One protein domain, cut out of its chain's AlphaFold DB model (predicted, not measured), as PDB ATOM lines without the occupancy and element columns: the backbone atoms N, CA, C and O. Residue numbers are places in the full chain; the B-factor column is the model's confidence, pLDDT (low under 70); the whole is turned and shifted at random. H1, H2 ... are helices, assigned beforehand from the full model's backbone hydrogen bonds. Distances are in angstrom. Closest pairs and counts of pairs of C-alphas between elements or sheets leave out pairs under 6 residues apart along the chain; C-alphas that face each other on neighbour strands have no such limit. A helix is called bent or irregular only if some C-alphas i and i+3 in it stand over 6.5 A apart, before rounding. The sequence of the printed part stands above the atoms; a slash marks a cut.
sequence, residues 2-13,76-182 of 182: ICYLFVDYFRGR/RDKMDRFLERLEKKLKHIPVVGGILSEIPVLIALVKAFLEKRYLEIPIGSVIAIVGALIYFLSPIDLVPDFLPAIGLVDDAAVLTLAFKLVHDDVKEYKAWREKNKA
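This is residues 2 to 13 and 76 to 182 of the 182 residues of the protein "DUF1232 domain-containing protein" of Firmicutes bacterium HGW-Firmicutes-9 (UniProt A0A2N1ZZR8). H4 lies in the middle of a small helical body, with the hairpin of H2 and H3 packed on it and the long bent helix H5 running past, its first arm, H5a, on H4 and its second, H5b, on H3. The short helix H1 is beside H4, on the side away from H2, and residues 144 to 150 stick out as a free loop. The printed part has 119 residues, with five named helices in the order H1, H2, H3, H4, H5 and no named strand; the class is all helix. It is compact, with a radius of gyration of the C-alphas of 15.0 A, and spans 51 by 39 by 30 A.

H1 is residues 2 to 10, 12.5 A long, and begins at C-alpha 2 (35.074, -0.856, 16.439). H2 is residues 76 to 92, 24.9 A. H3 is residues 98 to 114, 25.8 A, with a kink of 27 degrees near residue 105; it is irregular, but only just, with C-alphas 101 and 104 6.7 A apart. H4 is residues 123 to 137, 21.1 A, beginning at C-alpha 123 (33.018, -14.463, 24.079). H5, residues 153 to 180, was assigned as one helix by its hydrogen bonds but is bent: C-alphas 165 and 168 are 7.6 A apart. Its arms are H5a, residues 153 to 165, 18.7 A, and H5b, residues 168 to 180, 18.4 A, ending at C-alpha 180 (46.079, -23.973, 37.837).

H4 is the hub, touching four helices. H1 and H4 only just touch, with 3 pairs of C-alphas within 8 A, the closest Phe 6 and Ala 128 at 7.3 A. H2 touches H4 with residues 85 to 89 alone, at a steep tilt of 48 degrees; the closest C-alphas, of Leu 86 and Leu 137, are 6.2 A apart. H3 touches H4 with residues 103 to 110 alone, closest at the C-alphas of Val 110 and Val 126, 6.6 A. H2 and H3 form a helical hairpin at a shallow tilt of 24 degrees, with the C-alphas of Leu 83 and Ile 107 closest at 6.6 A. H4 and H5a form another, at 31 degrees, with those of Ala 132 and Leu 159 closest at 5.9 A. H5b touches H3 with residues 170 to 174 alone, closest at the C-alphas of Tyr 173 and Leu 109, 6.9 A; the steep tilt of 68 degrees is only just short of about perpendicular. H5a and H5b stand at a steep tilt of 57 degrees. H1 is apart from H2, H3, H5a and H5b. Every O i to N i+4 pair is within hydrogen-bond range in H1, H4 and H5b; the counts are 12 of 13 in H2, 9 of 13 in H3 and 8 of 9 in H5a.

The two C-alphas farthest apart, of Pro 148 and Ala 182, are 51.5 A apart. Residues 14 to 75 are not printed, and C-alphas 13 and 76 are 28.3 A apart across the cut. The link from H4 to H5 is long, 15 residues. Mean pLDDT of the printed part is 71.5; 43 residues are under 70, among them 2 to 13 and 138 to 161.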
ATOM      1  N   ILE A   2      34.909  -0.186  15.126       38.19
ATOM      2  CA  ILE A   2      35.074  -0.856  16.439       38.19
ATOM      3  C   ILE A   2      34.119  -0.290  17.513       38.19
ATOM      4  O   ILE A   2      33.569  -1.055  18.296       38.19
ATOM      5  N   CYS A   3      33.832   1.018  17.485       35.62
ATOM      6  CA  CYS A   3      32.868   1.650  18.397       35.62
ATOM      7  C   CYS A   3      31.431   1.099  18.232       35.62
ATOM      8  O   CYS A   3      30.760   0.832  19.221       35.62
ATOM      9  N   TYR A   4      30.990   0.815  16.999       37.16
ATOM     10  CA  TYR A   4      29.675   0.207  16.729       37.16
ATOM     11  C   TYR A   4      29.587  -1.244  17.211       37.16
ATOM     12  O   TYR A   4      28.594  -1.630  17.815       37.16
ATOM     13  N   LEU A   5      30.655  -2.031  17.033       39.06
ATOM     14  CA  LEU A   5      30.740  -3.384  17.595       39.06
ATOM     15  C   LEU A   5      30.669  -3.378  19.127       39.06
ATOM     16  O   LEU A   5      30.135  -4.316  19.706       39.06
ATOM     17  N   PHE A   6      31.182  -2.329  19.774       45.22
ATOM     18  CA  PHE A   6      31.068  -2.135  21.216       45.22
ATOM     19  C   PHE A   6      29.617  -1.778  21.599       45.22
ATOM     20  O   PHE A   6      28.997  -2.477  22.394       45.22
ATOM     21  N   VAL A   7      29.024  -0.763  20.967       42.75
ATOM     22  CA  VAL A   7      27.652  -0.299  21.256       42.75
ATOM     23  C   VAL A   7      26.586  -1.375  20.994       42.75
ATOM     24  O   VAL A   7      25.742  -1.612  21.860       42.75
ATOM     25  N   ASP A   8      26.641  -2.083  19.862       38.44
ATOM     26  CA  ASP A   8      25.663  -3.130  19.526       38.44
ATOM     27  C   ASP A   8      25.840  -4.406  20.363       38.44
ATOM     28  O   ASP A   8      24.862  -5.094  20.654       38.44
ATOM     29  N   TYR A   9      27.066  -4.721  20.801       47.50
ATOM     30  CA  TYR A   9      27.317  -5.858  21.694       47.50
ATOM     31  C   TYR A   9      26.837  -5.603  23.135       47.50
ATOM     32  O   TYR A   9      26.430  -6.540  23.826       47.50
ATOM     33  N   PHE A  10      26.869  -4.348  23.598       49.66
ATOM     34  CA  PHE A  10      26.525  -3.984  24.979       49.66
ATOM     35  C   PHE A  10      25.096  -3.462  25.168       49.66
ATOM     36  O   PHE A  10      24.673  -3.253  26.309       49.66
ATOM     37  N   ARG A  11      24.311  -3.325  24.094       42.06
ATOM     38  CA  ARG A  11      22.887  -2.979  24.175       42.06
ATOM     39  C   ARG A  11      22.122  -4.061  24.954       42.06
ATOM     40  O   ARG A  11      21.870  -5.148  24.444       42.06
ATOM     41  N   GLY A  12      21.757  -3.762  26.205       38.34
ATOM     42  CA  GLY A  12      20.900  -4.614  27.044       38.34
ATOM     43  C   GLY A  12      21.603  -5.536  28.055       38.34
ATOM     44  O   GLY A  12      20.922  -6.329  28.702       38.34
ATOM     45  N   ARG A  13      22.930  -5.450  28.253       45.56
ATOM     46  CA  ARG A  13      23.611  -6.180  29.346       45.56
ATOM     47  C   ARG A  13      23.592  -5.360  30.644       45.56
ATOM     48  O   ARG A  13      24.212  -4.305  30.712       45.56
ATOM     49  N   ARG A  76      44.760 -17.013  14.028       69.88
ATOM     50  CA  ARG A  76      45.554 -17.249  15.247       69.88
ATOM     51  C   ARG A  76      46.919 -16.583  15.145       69.88
ATOM     52  O   ARG A  76      47.313 -15.862  16.055       69.88
ATOM     53  N   ASP A  77      47.570 -16.735  13.997       74.94
ATOM     54  CA  ASP A  77      48.913 -16.224  13.760       74.94
ATOM     55  C   ASP A  77      48.966 -14.690  13.819       74.94
ATOM     56  O   ASP A  77      49.919 -14.122  14.356       74.94
ATOM     57  N   LYS A  78      47.958 -13.976  13.291       79.00
ATOM     58  CA  LYS A  78      47.862 -12.515  13.469       79.00
ATOM     59  C   LYS A  78      47.666 -12.133  14.929       79.00
ATOM     60  O   LYS A  78      48.305 -11.178  15.374       79.00
ATOM     61  N   MET A  79      46.797 -12.841  15.650       80.38
ATOM     62  CA  MET A  79      46.532 -12.541  17.057       80.38
ATOM     63  C   MET A  79      47.775 -12.788  17.917       80.38
ATOM     64  O   MET A  79      48.149 -11.923  18.700       80.38
ATOM     65  N   ASP A  80      48.479 -13.896  17.707       81.44
ATOM     66  CA  ASP A  80      49.702 -14.216  18.443       81.44
ATOM     67  C   ASP A  80      50.795 -13.174  18.183       81.44
ATOM     68  O   ASP A  80      51.336 -12.600  19.131       81.44
ATOM     69  N   ARG A  81      51.032 -12.794  16.917       83.94
ATOM     70  CA  ARG A  81      51.959 -11.694  16.584       83.94
ATOM     71  C   ARG A  81      51.560 -10.372  17.240       83.94
ATOM     72  O   ARG A  81      52.421  -9.591  17.647       83.94
ATOM     73  N   PHE A  82      50.265 -10.084  17.317       85.00
ATOM     74  CA  PHE A  82      49.757  -8.883  17.970       85.00
ATOM     75  C   PHE A  82      50.028  -8.900  19.483       85.00
ATOM     76  O   PHE A  82      50.573  -7.929  20.019       85.00
ATOM     77  N   LEU A  83      49.730 -10.013  20.158       85.62
ATOM     78  CA  LEU A  83      49.991 -10.190  21.588       85.62
ATOM     79  C   LEU A  83      51.494 -10.138  21.900       85.62
ATOM     80  O   LEU A  83      51.894  -9.517  22.882       85.62
ATOM     81  N   GLU A  84      52.348 -10.687  21.037       86.50
ATOM     82  CA  GLU A  84      53.805 -10.562  21.170       86.50
ATOM     83  C   GLU A  84      54.287  -9.110  21.074       86.50
ATOM     84  O   GLU A  84      55.183  -8.691  21.813       86.50
ATOM     85  N   ARG A  85      53.713  -8.313  20.162       85.75
ATOM     86  CA  ARG A  85      54.040  -6.881  20.046       85.75
ATOM     87  C   ARG A  85      53.635  -6.118  21.302       85.75
ATOM     88  O   ARG A  85      54.396  -5.256  21.744       85.75
ATOM     89  N   LEU A  86      52.478  -6.441  21.877       84.50
ATOM     90  CA  LEU A  86      52.027  -5.881  23.152       84.50
ATOM     91  C   LEU A  86      52.987  -6.215  24.285       84.50
ATOM     92  O   LEU A  86      53.439  -5.312  24.983       84.50
ATOM     93  N   GLU A  87      53.360  -7.485  24.429       85.44
ATOM     94  CA  GLU A  87      54.312  -7.917  25.454       85.44
ATOM     95  C   GLU A  87      55.671  -7.230  25.292       85.44
ATOM     96  O   GLU A  87      56.258  -6.784  26.277       85.44
ATOM     97  N   LYS A  88      56.165  -7.078  24.055       86.00
ATOM     98  CA  LYS A  88      57.402  -6.334  23.776       86.00
ATOM     99  C   LYS A  88      57.286  -4.867  24.186       86.00
ATOM    100  O   LYS A  88      58.185  -4.374  24.856       86.00
ATOM    101  N   LYS A  89      56.192  -4.175  23.844       80.19
ATOM    102  CA  LYS A  89      55.988  -2.777  24.264       80.19
ATOM    103  C   LYS A  89      55.879  -2.644  25.784       80.19
ATOM    104  O   LYS A  89      56.501  -1.749  26.346       80.19
ATOM    105  N   LEU A  90      55.161  -3.549  26.449       81.75
ATOM    106  CA  LEU A  90      55.027  -3.549  27.909       81.75
ATOM    107  C   LEU A  90      56.367  -3.738  28.623       81.75
ATOM    108  O   LEU A  90      56.576  -3.128  29.660       81.75
ATOM    109  N   LYS A  91      57.304  -4.515  28.063       80.75
ATOM    110  CA  LYS A  91      58.655  -4.664  28.637       80.75
ATOM    111  C   LYS A  91      59.449  -3.357  28.679       80.75
ATOM    112  O   LYS A  91      60.340  -3.225  29.510       80.75
ATOM    113  N   HIS A  92      59.153  -2.416  27.786       80.19
ATOM    114  CA  HIS A  92      59.840  -1.125  27.719       80.19
ATOM    115  C   HIS A  92      59.156  -0.029  28.542       80.19
ATOM    116  O   HIS A  92      59.758   1.017  28.766       80.19
ATOM    117  N   ILE A  93      57.919  -0.252  28.989       75.25
ATOM    118  CA  ILE A  93      57.152   0.720  29.766       75.25
ATOM    119  C   ILE A  93      57.191   0.281  31.233       75.25
ATOM    120  O   ILE A  93      56.779  -0.840  31.535       75.25
ATOM    121  N   PRO A  94      57.652   1.124  32.172       70.75
ATOM    122  CA  PRO A  94      57.534   0.798  33.584       70.75
ATOM    123  C   PRO A  94      56.043   0.693  33.930       70.75
ATOM    124  O   PRO A  94      55.294   1.664  33.831       70.75
ATOM    125  N   VAL A  95      55.592  -0.507  34.293       69.38
ATOM    126  CA  VAL A  95      54.206  -0.755  34.708       69.38
ATOM    127  C   VAL A  95      54.026  -0.183  36.116       69.38
ATOM    128  O   VAL A  95      54.241  -0.871  37.110       69.38
ATOM    129  N   VAL A  96      53.688   1.104  36.210       56.22
ATOM    130  CA  VAL A  96      53.538   1.814  37.489       56.22
ATOM    131  C   VAL A  96      52.056   1.923  37.857       56.22
ATOM    132  O   VAL A  96      51.407   2.911  37.544       56.22
ATOM    133  N   GLY A  97      51.532   0.896  38.535       64.44
ATOM    134  CA  GLY A  97      50.230   0.915  39.224       64.44
ATOM    135  C   GLY A  97      48.968   1.045  38.349       64.44
ATOM    136  O   GLY A  97      48.996   1.444  37.188       64.44
ATOM    137  N   GLY A  98      47.816   0.675  38.919       72.25
ATOM    138  CA  GLY A  98      46.499   0.832  38.283       72.25
ATOM    139  C   GLY A  98      46.226  -0.126  37.114       72.25
ATOM    140  O   GLY A  98      46.706  -1.260  37.093       72.25
ATOM    141  N   ILE A  99      45.446   0.343  36.132       68.00
ATOM    142  CA  ILE A  99      44.972  -0.425  34.965       68.00
ATOM    143  C   ILE A  99      46.105  -1.078  34.157       68.00
ATOM    144  O   ILE A  99      45.941  -2.161  33.605       68.00
ATOM    145  N   LEU A 100      47.291  -0.461  34.121       72.69
ATOM    146  CA  LEU A 100      48.434  -0.980  33.365       72.69
ATOM    147  C   LEU A 100      48.933  -2.329  33.907       72.69
ATOM    148  O   LEU A 100      49.403  -3.161  33.135       72.69
ATOM    149  N   SER A 101      48.784  -2.569  35.216       79.56
ATOM    150  CA  SER A 101      49.135  -3.848  35.854       79.56
ATOM    151  C   SER A 101      48.217  -5.003  35.446       79.56
ATOM    152  O   SER A 101      48.577  -6.171  35.587       79.56
ATOM    153  N   GLU A 102      47.057  -4.679  34.878       80.88
ATOM    154  CA  GLU A 102      46.064  -5.650  34.435       80.88
ATOM    155  C   GLU A 102      46.322  -6.105  32.999       80.88
ATOM    156  O   GLU A 102      45.958  -7.219  32.633       80.88
ATOM    157  N   ILE A 103      47.022  -5.302  32.190       83.75
ATOM    158  CA  ILE A 103      47.282  -5.612  30.778       83.75
ATOM    159  C   ILE A 103      47.977  -6.977  30.596       83.75
ATOM    160  O   ILE A 103      47.508  -7.761  29.767       83.75
ATOM    161  N   PRO A 104      49.019  -7.349  31.371       87.31
ATOM    162  CA  PRO A 104      49.603  -8.689  31.278       87.31
ATOM    163  C   PRO A 104      48.605  -9.816  31.584       87.31
ATOM    164  O   PRO A 104      48.692 -10.898  31.006       87.31
ATOM    165  N   VAL A 105      47.648  -9.576  32.485       88.81
ATOM    166  CA  VAL A 105      46.594 -10.542  32.826       88.81
ATOM    167  C   VAL A 105      45.603 -10.674  31.676       88.81
ATOM    168  O   VAL A 105      45.256 -11.792  31.310       88.81
ATOM    169  N   LEU A 106      45.205  -9.555  31.067       88.44
ATOM    170  CA  LEU A 106      44.338  -9.532  29.890       88.44
ATOM    171  C   LEU A 106      44.957 -10.292  28.710       88.44
ATOM    172  O   LEU A 106      44.285 -11.105  28.082       88.44
ATOM    173  N   ILE A 107      46.253 -10.088  28.446       89.25
ATOM    174  CA  ILE A 107      46.991 -10.827  27.410       89.25
ATOM    175  C   ILE A 107      46.984 -12.331  27.712       89.25
ATOM    176  O   ILE A 107      46.668 -13.133  26.836       89.25
ATOM    177  N   ALA A 108      47.293 -12.720  28.953       90.06
ATOM    178  CA  ALA A 108      47.304 -14.125  29.362       90.06
ATOM    179  C   ALA A 108      45.917 -14.779  29.251       90.06
ATOM    180  O   ALA A 108      45.817 -15.943  28.862       90.06
ATOM    181  N   LEU A 109      44.855 -14.030  29.553       89.94
ATOM    182  CA  LEU A 109      43.474 -14.472  29.404       89.94
ATOM    183  C   LEU A 109      43.147 -14.734  27.935       89.94
ATOM    184  O   LEU A 109      42.669 -15.819  27.605       89.94
ATOM    185  N   VAL A 110      43.459 -13.787  27.044       88.44
ATOM    186  CA  VAL A 110      43.244 -13.967  25.601       88.44
ATOM    187  C   VAL A 110      44.027 -15.181  25.099       88.44
ATOM    188  O   VAL A 110      43.439 -16.022  24.427       88.44
ATOM    189  N   LYS A 111      45.299 -15.351  25.486       88.38
ATOM    190  CA  LYS A 111      46.086 -16.551  25.142       88.38
ATOM    191  C   LYS A 111      45.437 -17.839  25.650       88.38
ATOM    192  O   LYS A 111      45.267 -18.774  24.879       88.38
ATOM    193  N   ALA A 112      45.001 -17.884  26.910       86.81
ATOM    194  CA  ALA A 112      44.337 -19.059  27.478       86.81
ATOM    195  C   ALA A 112      43.026 -19.402  26.749       86.81
ATOM    196  O   ALA A 112      42.708 -20.579  26.567       86.81
ATOM    197  N   PHE A 113      42.292 -18.388  26.290       84.94
ATOM    198  CA  PHE A 113      41.106 -18.563  25.457       84.94
ATOM    199  C   PHE A 113      41.458 -19.067  24.049       84.94
ATOM    200  O   PHE A 113      40.820 -19.994  23.541       84.94
ATOM    201  N   LEU A 114      42.511 -18.525  23.423       82.75
ATOM    202  CA  LEU A 114      43.016 -19.002  22.133       82.75
ATOM    203  C   LEU A 114      43.465 -20.463  22.222       82.75
ATOM    204  O   LEU A 114      43.043 -21.292  21.424       82.75
ATOM    205  N   GLU A 115      44.232 -20.813  23.242       83.88
ATOM    206  CA  GLU A 115      44.717 -22.170  23.503       83.88
ATOM    207  C   GLU A 115      43.606 -23.130  23.964       83.88
ATOM    208  O   GLU A 115      43.864 -24.311  24.173       83.88
ATOM    209  N   LYS A 116      42.360 -22.647  24.108       81.19
ATOM    210  CA  LYS A 116      41.203 -23.401  24.618       81.19
ATOM    211  C   LYS A 116      41.410 -23.971  26.030       81.19
ATOM    212  O   LYS A 116      40.731 -24.922  26.404       81.19
ATOM    213  N   ARG A 117      42.316 -23.387  26.820       77.94
ATOM    214  CA  ARG A 117      42.550 -23.751  28.228       77.94
ATOM    215  C   ARG A 117      41.527 -23.130  29.175       77.94
ATOM    216  O   ARG A 117      41.266 -23.696  30.227       77.94
ATOM    217  N   TYR A 118      40.952 -21.986  28.798       80.69
ATOM    218  CA  TYR A 118      39.933 -21.288  29.579       80.69
ATOM    219  C   TYR A 118      38.809 -20.789  28.662       80.69
ATOM    220  O   TYR A 118      39.008 -19.862  27.879       80.69
ATOM    221  N   LEU A 119      37.638 -21.431  28.734       78.38
ATOM    222  CA  LEU A 119      36.466 -21.147  27.887       78.38
ATOM    223  C   LEU A 119      35.226 -20.715  28.685       78.38
ATOM    224  O   LEU A 119      34.183 -20.462  28.090       78.38
ATOM    225  N   GLU A 120      35.339 -20.616  30.011       76.12
ATOM    226  CA  GLU A 120      34.252 -20.181  30.902       76.12
ATOM    227  C   GLU A 120      33.919 -18.687  30.727       76.12
ATOM    228  O   GLU A 120      32.843 -18.233  31.106       76.12
ATOM    229  N   ILE A 121      34.812 -17.921  30.086       77.12
ATOM    230  CA  ILE A 121      34.591 -16.506  29.798       77.12
ATOM    231  C   ILE A 121      33.594 -16.286  28.643       77.12
ATOM    232  O   ILE A 121      33.734 -16.887  27.571       77.12
ATOM    233  N   PRO A 122      32.636 -15.345  28.784       77.25
ATOM    234  CA  PRO A 122      31.787 -14.921  27.679       77.25
ATOM    235  C   PRO A 122      32.598 -14.376  26.498       77.25
ATOM    236  O   PRO A 122      33.486 -13.538  26.648       77.25
ATOM    237  N   ILE A 123      32.236 -14.785  25.283       72.38
ATOM    238  CA  ILE A 123      33.018 -14.463  24.079       72.38
ATOM    239  C   ILE A 123      33.163 -12.966  23.854       72.38
ATOM    240  O   ILE A 123      34.236 -12.513  23.467       72.38
ATOM    241  N   GLY A 124      32.128 -12.167  24.088       72.31
ATOM    242  CA  GLY A 124      32.311 -10.738  23.869       72.31
ATOM    243  C   GLY A 124      32.995 -10.002  25.015       72.31
ATOM    244  O   GLY A 124      33.464  -8.895  24.783       72.31
ATOM    245  N   SER A 125      33.205 -10.634  26.174       79.62
ATOM    246  CA  SER A 125      34.224 -10.163  27.116       79.62
ATOM    247  C   SER A 125      35.622 -10.334  26.507       79.62
ATOM    248  O   SER A 125      36.429  -9.413  26.568       79.62
ATOM    249  N   VAL A 126      35.884 -11.436  25.792       80.62
ATOM    250  CA  VAL A 126      37.130 -11.602  25.016       80.62
ATOM    251  C   VAL A 126      37.242 -10.552  23.906       80.62
ATOM    252  O   VAL A 126      38.299  -9.950  23.750       80.62
ATOM    253  N   ILE A 127      36.161 -10.278  23.164       79.44
ATOM    254  CA  ILE A 127      36.152  -9.236  22.117       79.44
ATOM    255  C   ILE A 127      36.442  -7.856  22.718       79.44
ATOM    256  O   ILE A 127      37.250  -7.113  22.165       79.44
ATOM    257  N   ALA A 128      35.830  -7.521  23.856       79.06
ATOM    258  CA  ALA A 128      36.068  -6.259  24.550       79.06
ATOM    259  C   ALA A 128      37.522  -6.130  25.023       79.06
ATOM    260  O   ALA A 128      38.137  -5.084  24.821       79.06
ATOM    261  N   ILE A 129      38.097  -7.206  25.574       84.56
ATOM    262  CA  ILE A 129      39.509  -7.252  25.970       84.56
ATOM    263  C   ILE A 129      40.414  -7.043  24.753       84.56
ATOM    264  O   ILE A 129      41.297  -6.193  24.789       84.56
ATOM    265  N   VAL A 130      40.188  -7.776  23.662       83.44
ATOM    266  CA  VAL A 130      40.980  -7.643  22.430       83.44
ATOM    267  C   VAL A 130      40.868  -6.228  21.857       83.44
ATOM    268  O   VAL A 130      41.885  -5.643  21.494       83.44
ATOM    269  N   GLY A 131      39.668  -5.643  21.829       79.88
ATOM    270  CA  GLY A 131      39.454  -4.264  21.390       79.88
ATOM    271  C   GLY A 131      40.230  -3.250  22.235       79.88
ATOM    272  O   GLY A 131      40.935  -2.407  21.682       79.88
ATOM    273  N   ALA A 132      40.177  -3.382  23.563       80.06
ATOM    274  CA  ALA A 132      40.937  -2.542  24.489       80.06
ATOM    275  C   ALA A 132      42.459  -2.701  24.313       80.06
ATOM    276  O   ALA A 132      43.203  -1.722  24.339       80.06
ATOM    277  N   LEU A 133      42.934  -3.927  24.082       82.25
ATOM    278  CA  LEU A 133      44.342  -4.212  23.819       82.25
ATOM    279  C   LEU A 133      44.813  -3.610  22.485       82.25
ATOM    280  O   LEU A 133      45.927  -3.090  22.409       82.25
ATOM    281  N   ILE A 134      43.989  -3.668  21.430       79.31
ATOM    282  CA  ILE A 134      44.293  -3.055  20.124       79.31
ATOM    283  C   ILE A 134      44.414  -1.541  20.282       79.31
ATOM    284  O   ILE A 134      45.398  -0.960  19.819       79.31
ATOM    285  N   TYR A 135      43.463  -0.945  21.001       71.19
ATOM    286  CA  TYR A 135      43.463   0.472  21.340       71.19
ATOM    287  C   TYR A 135      44.750   0.888  22.066       71.19
ATOM    288  O   TYR A 135      45.400   1.864  21.701       71.19
ATOM    289  N   PHE A 136      45.179   0.086  23.044       75.31
ATOM    290  CA  PHE A 136      46.414   0.323  23.787       75.31
ATOM    291  C   PHE A 136      47.681   0.220  22.916       75.31
ATOM    292  O   PHE A 136      48.628   0.982  23.111       75.31
ATOM    293  N   LEU A 137      47.738  -0.715  21.955       71.25
ATOM    294  CA  LEU A 137      48.939  -0.903  21.130       71.25
ATOM    295  C   LEU A 137      49.129   0.215  20.101       71.25
ATOM    296  O   LEU A 137      50.281   0.575  19.824       71.25
ATOM    297  N   SER A 138      48.042   0.710  19.508       66.94
ATOM    298  CA  SER A 138      48.091   1.754  18.483       66.94
ATOM    299  C   SER A 138      47.062   2.860  18.740       66.94
ATOM    300  O   SER A 138      46.053   2.931  18.042       66.94
ATOM    301  N   PRO A 139      47.334   3.769  19.696       54.53
ATOM    302  CA  PRO A 139      46.516   4.970  19.877       54.53
ATOM    303  C   PRO A 139      46.561   5.914  18.656       54.53
ATOM    304  O   PRO A 139      45.722   6.793  18.526       54.53
ATOM    305  N   ILE A 140      47.523   5.730  17.740       51.22
ATOM    306  CA  ILE A 140      47.784   6.635  16.607       51.22
ATOM    307  C   ILE A 140      47.072   6.177  15.317       51.22
ATOM    308  O   ILE A 140      46.645   7.021  14.534       51.22
ATOM    309  N   ASP A 141      46.874   4.869  15.095       52.31
ATOM    310  CA  ASP A 141      46.338   4.356  13.813       52.31
ATOM    311  C   ASP A 141      44.811   4.492  13.647       52.31
ATOM    312  O   ASP A 141      44.291   4.219  12.566       52.31
ATOM    313  N   LEU A 142      44.069   4.904  14.682       49.56
ATOM    314  CA  LEU A 142      42.617   5.145  14.588       49.56
ATOM    315  C   LEU A 142      42.233   6.624  14.462       49.56
ATOM    316  O   LEU A 142      41.065   6.913  14.202       49.56
ATOM    317  N   VAL A 143      43.198   7.536  14.614       49.97
ATOM    318  CA  VAL A 143      42.991   8.992  14.557       49.97
ATOM    319  C   VAL A 143      43.871   9.696  13.498       49.97
ATOM    320  O   VAL A 143      44.276  10.836  13.732       49.97
ATOM    321  N   PRO A 144      44.214   9.123  12.324       49.66
ATOM    322  CA  PRO A 144      44.714   9.972  11.256       49.66
ATOM    323  C   PRO A 144      43.518  10.688  10.599       49.66
ATOM    324  O   PRO A 144      42.675  10.059   9.963       49.66
ATOM    325  N   ASP A 145      43.476  12.011  10.811       52.28
ATOM    326  CA  ASP A 145      42.888  13.046   9.936       52.28
ATOM    327  C   ASP A 145      41.556  13.752  10.277       52.28
ATOM    328  O   ASP A 145      40.952  14.262   9.340       52.28
ATOM    329  N   PHE A 146      41.080  13.925  11.532       50.81
ATOM    330  CA  PHE A 146      39.858  14.764  11.703       50.81
ATOM    331  C   PHE A 146      39.675  15.756  12.863       50.81
ATOM    332  O   PHE A 146      38.786  16.596  12.734       50.81
ATOM    333  N   LEU A 147      40.449  15.775  13.955       53.97
ATOM    334  CA  LEU A 147      40.145  16.718  15.052       53.97
ATOM    335  C   LEU A 147      41.395  17.309  15.718       53.97
ATOM    336  O   LEU A 147      41.898  16.750  16.695       53.97
ATOM    337  N   PRO A 148      41.885  18.478  15.262       48.47
ATOM    338  CA  PRO A 148      42.786  19.265  16.085       48.47
ATOM    339  C   PRO A 148      41.990  19.755  17.311       48.47
ATOM    340  O   PRO A 148      41.032  20.506  17.158       48.47
ATOM    341  N   ALA A 149      42.402  19.317  18.510       56.50
ATOM    342  CA  ALA A 149      42.020  19.824  19.846       56.50
ATOM    343  C   ALA A 149      41.045  19.029  20.757       56.50
ATOM    344  O   ALA A 149      40.774  19.517  21.852       56.50
ATOM    345  N   ILE A 150      40.568  17.813  20.432       55.06
ATOM    346  CA  ILE A 150      39.663  17.047  21.342       55.06
ATOM    347  C   ILE A 150      39.992  15.535  21.395       55.06
ATOM    348  O   ILE A 150      39.112  14.696  21.257       55.06
ATOM    349  N   GLY A 151      41.265  15.158  21.546       53.06
ATOM    350  CA  GLY A 151      41.710  13.767  21.318       53.06
ATOM    351  C   GLY A 151      42.195  12.956  22.526       53.06
ATOM    352  O   GLY A 151      42.775  11.907  22.310       53.06
ATOM    353  N   LEU A 152      42.071  13.434  23.772       50.44
ATOM    354  CA  LEU A 152      42.711  12.766  24.932       50.44
ATOM    355  C   LEU A 152      41.736  12.218  25.985       50.44
ATOM    356  O   LEU A 152      42.125  11.399  26.814       50.44
ATOM    357  N   VAL A 153      40.485  12.685  25.990       50.78
ATOM    358  CA  VAL A 153      39.503  12.341  27.037       50.78
ATOM    359  C   VAL A 153      38.702  11.080  26.682       50.78
ATOM    360  O   VAL A 153      38.328  10.330  27.581       50.78
ATOM    361  N   ASP A 154      38.485  10.814  25.392       60.88
ATOM    362  CA  ASP A 154      37.732   9.644  24.907       60.88
ATOM    363  C   ASP A 154      38.504   8.325  25.149       60.88
ATOM    364  O   ASP A 154      37.961   7.314  25.596       60.88
ATOM    365  N   ASP A 155      39.824   8.379  25.007       56.94
ATOM    366  CA  ASP A 155      40.775   7.269  25.089       56.94
ATOM    367  C   ASP A 155      40.789   6.549  26.444       56.94
ATOM    368  O   ASP A 155      40.728   5.317  26.544       56.94
ATOM    369  N   ALA A 156      40.871   7.333  27.520       58.12
ATOM    370  CA  ALA A 156      40.872   6.812  28.880       58.12
ATOM    371  C   ALA A 156      39.480   6.306  29.283       58.12
ATOM    372  O   ALA A 156      39.375   5.364  30.076       58.12
ATOM    373  N   ALA A 157      38.417   6.894  28.724       65.69
ATOM    374  CA  ALA A 157      37.044   6.483  28.978       65.69
ATOM    375  C   ALA A 157      36.762   5.098  28.380       65.69
ATOM    376  O   ALA A 157      36.239   4.236  29.086       65.69
ATOM    377  N   VAL A 158      37.191   4.841  27.139       67.19
ATOM    378  CA  VAL A 158      37.034   3.533  26.479       67.19
ATOM    379  C   VAL A 158      37.790   2.433  27.227       67.19
ATOM    380  O   VAL A 158      37.213   1.384  27.518       67.19
ATOM    381  N   LEU A 159      39.051   2.674  27.607       66.75
ATOM    382  CA  LEU A 159      39.839   1.712  28.390       66.75
ATOM    383  C   LEU A 159      39.212   1.431  29.760       66.75
ATOM    384  O   LEU A 159      39.098   0.275  30.169       66.75
ATOM    385  N   THR A 160      38.772   2.478  30.460       69.12
ATOM    386  CA  THR A 160      38.139   2.345  31.779       69.12
ATOM    387  C   THR A 160      36.814   1.594  31.688       69.12
ATOM    388  O   THR A 160      36.525   0.744  32.530       69.12
ATOM    389  N   LEU A 161      36.013   1.872  30.659       69.25
ATOM    390  CA  LEU A 161      34.725   1.227  30.438       69.25
ATOM    391  C   LEU A 161      34.891  -0.251  30.083       69.25
ATOM    392  O   LEU A 161      34.255  -1.102  30.703       69.25
ATOM    393  N   ALA A 162      35.786  -0.560  29.141       71.25
ATOM    394  CA  ALA A 162      36.116  -1.933  28.786       71.25
ATOM    395  C   ALA A 162      36.620  -2.713  30.005       71.25
ATOM    396  O   ALA A 162      36.201  -3.848  30.217       71.25
ATOM    397  N   PHE A 163      37.449  -2.096  30.852       72.88
ATOM    398  CA  PHE A 163      37.936  -2.740  32.065       72.88
ATOM    399  C   PHE A 163      36.847  -2.980  33.106       72.88
ATOM    400  O   PHE A 163      36.770  -4.078  33.649       72.88
ATOM    401  N   LYS A 164      35.980  -1.992  33.366       74.50
ATOM    402  CA  LYS A 164      34.831  -2.166  34.269       74.50
ATOM    403  C   LYS A 164      33.929  -3.309  33.810       74.50
ATOM    404  O   LYS A 164      33.488  -4.106  34.629       74.50
ATOM    405  N   LEU A 165      33.703  -3.412  32.503       71.12
ATOM    406  CA  LEU A 165      32.868  -4.442  31.890       71.12
ATOM    407  C   LEU A 165      33.399  -5.860  32.080       71.12
ATOM    408  O   LEU A 165      32.614  -6.785  32.270       71.12
ATOM    409  N   VAL A 166      34.716  -6.031  32.001       79.81
ATOM    410  CA  VAL A 166      35.358  -7.350  32.075       79.81
ATOM    411  C   VAL A 166      35.966  -7.624  33.446       79.81
ATOM    412  O   VAL A 166      36.594  -8.660  33.629       79.81
ATOM    413  N   HIS A 167      35.788  -6.722  34.415       82.12
ATOM    414  CA  HIS A 167      36.411  -6.811  35.735       82.12
ATOM    415  C   HIS A 167      36.103  -8.140  36.432       82.12
ATOM    416  O   HIS A 167      37.019  -8.825  36.890       82.12
ATOM    417  N   ASP A 168      34.825  -8.523  36.461       81.44
ATOM    418  CA  ASP A 168      34.381  -9.767  37.088       81.44
ATOM    419  C   ASP A 168      34.934 -10.992  36.350       81.44
ATOM    420  O   ASP A 168      35.482 -11.896  36.980       81.44
ATOM    421  N   ASP A 169      34.904 -10.982  35.016       83.31
ATOM    422  CA  ASP A 169      35.429 -12.077  34.193       83.31
ATOM    423  C   ASP A 169      36.955 -12.236  34.357       83.31
ATOM    424  O   ASP A 169      37.491 -13.346  34.398       83.31
ATOM    425  N   VAL A 170      37.680 -11.121  34.495       85.81
ATOM    426  CA  VAL A 170      39.124 -11.104  34.773       85.81
ATOM    427  C   VAL A 170      39.409 -11.614  36.182       85.81
ATOM    428  O   VAL A 170      40.392 -12.328  36.387       85.81
ATOM    429  N   LYS A 171      38.566 -11.281  37.162       87.38
ATOM    430  CA  LYS A 171      38.684 -11.782  38.536       87.38
ATOM    431  C   LYS A 171      38.469 -13.295  38.596       87.38
ATOM    432  O   LYS A 171      39.264 -13.987  39.233       87.38
ATOM    433  N   GLU A 172      37.452 -13.804  37.903       86.62
ATOM    434  CA  GLU A 172      37.199 -15.240  37.738       86.62
ATOM    435  C   GLU A 172      38.408 -15.931  37.078       86.62
ATOM    436  O   GLU A 172      38.943 -16.900  37.625       86.62
ATOM    437  N   TYR A 173      38.944 -15.356  35.994       87.75
ATOM    438  CA  TYR A 173      40.150 -15.865  35.336       87.75
ATOM    439  C   TYR A 173      41.378 -15.876  36.257       87.75
ATOM    440  O   TYR A 173      42.126 -16.851  36.269       87.75
ATOM    441  N   LYS A 174      41.608 -14.819  37.049       88.81
ATOM    442  CA  LYS A 174      42.716 -14.773  38.019       88.81
ATOM    443  C   LYS A 174      42.590 -15.899  39.043       88.81
ATOM    444  O   LYS A 174      43.564 -16.604  39.284       88.81
ATOM    445  N   ALA A 175      41.397 -16.100  39.603       89.19
ATOM    446  CA  ALA A 175      41.147 -17.172  40.562       89.19
ATOM    447  C   ALA A 175      41.375 -18.559  39.941       89.19
ATOM    448  O   ALA A 175      41.994 -19.421  40.566       89.19
ATOM    449  N   TRP A 176      40.924 -18.769  38.701       91.12
ATOM    450  CA  TRP A 176      41.211 -19.985  37.943       91.12
ATOM    451  C   TRP A 176      42.716 -20.161  37.709       91.12
ATOM    452  O   TRP A 176      43.259 -21.239  37.952       91.12
ATOM    453  N   ARG A 177      43.419 -19.102  37.298       87.56
ATOM    454  CA  ARG A 177      44.855 -19.138  37.012       87.56
ATOM    455  C   ARG A 177      45.669 -19.496  38.248       87.56
ATOM    456  O   ARG A 177      46.560 -20.321  38.128       87.56
ATOM    457  N   GLU A 178      45.372 -18.920  39.414       89.19
ATOM    458  CA  GLU A 178      46.079 -19.267  40.657       89.19
ATOM    459  C   GLU A 178      45.877 -20.737  41.046       89.19
ATOM    460  O   GLU A 178      46.826 -21.387  41.465       89.19
ATOM    461  N   LYS A 179      44.677 -21.296  40.834       87.81
ATOM    462  CA  LYS A 179      44.410 -22.726  41.081       87.81
ATOM    463  C   LYS A 179      45.147 -23.662  40.117       87.81
ATOM    464  O   LYS A 179      45.410 -24.802  40.472       87.81
ATOM    465  N   ASN A 180      45.442 -23.194  38.904       83.31
ATOM    466  CA  ASN A 180      46.079 -23.973  37.837       83.31
ATOM    467  C   ASN A 180      47.567 -23.631  37.639       83.31
ATOM    468  O   ASN A 180      48.202 -24.154  36.723       83.31
ATOM    469  N   LYS A 181      48.135 -22.757  38.480       68.62
ATOM    470  CA  LYS A 181      49.584 -22.595  38.623       68.62
ATOM    471  C   LYS A 181      50.109 -23.785  39.433       68.62
ATOM    472  O   LYS A 181      50.248 -23.693  40.649       68.62
ATOM    473  N   ALA A 182      50.317 -24.902  38.746       42.75
ATOM    474  CA  ALA A 182      51.193 -25.973  39.206       42.75
ATOM    475  C   ALA A 182      52.648 -25.622  38.870       42.75
ATOM    476  O   ALA A 182      52.870 -25.076  37.761       42.75
TER     477      ALA A 182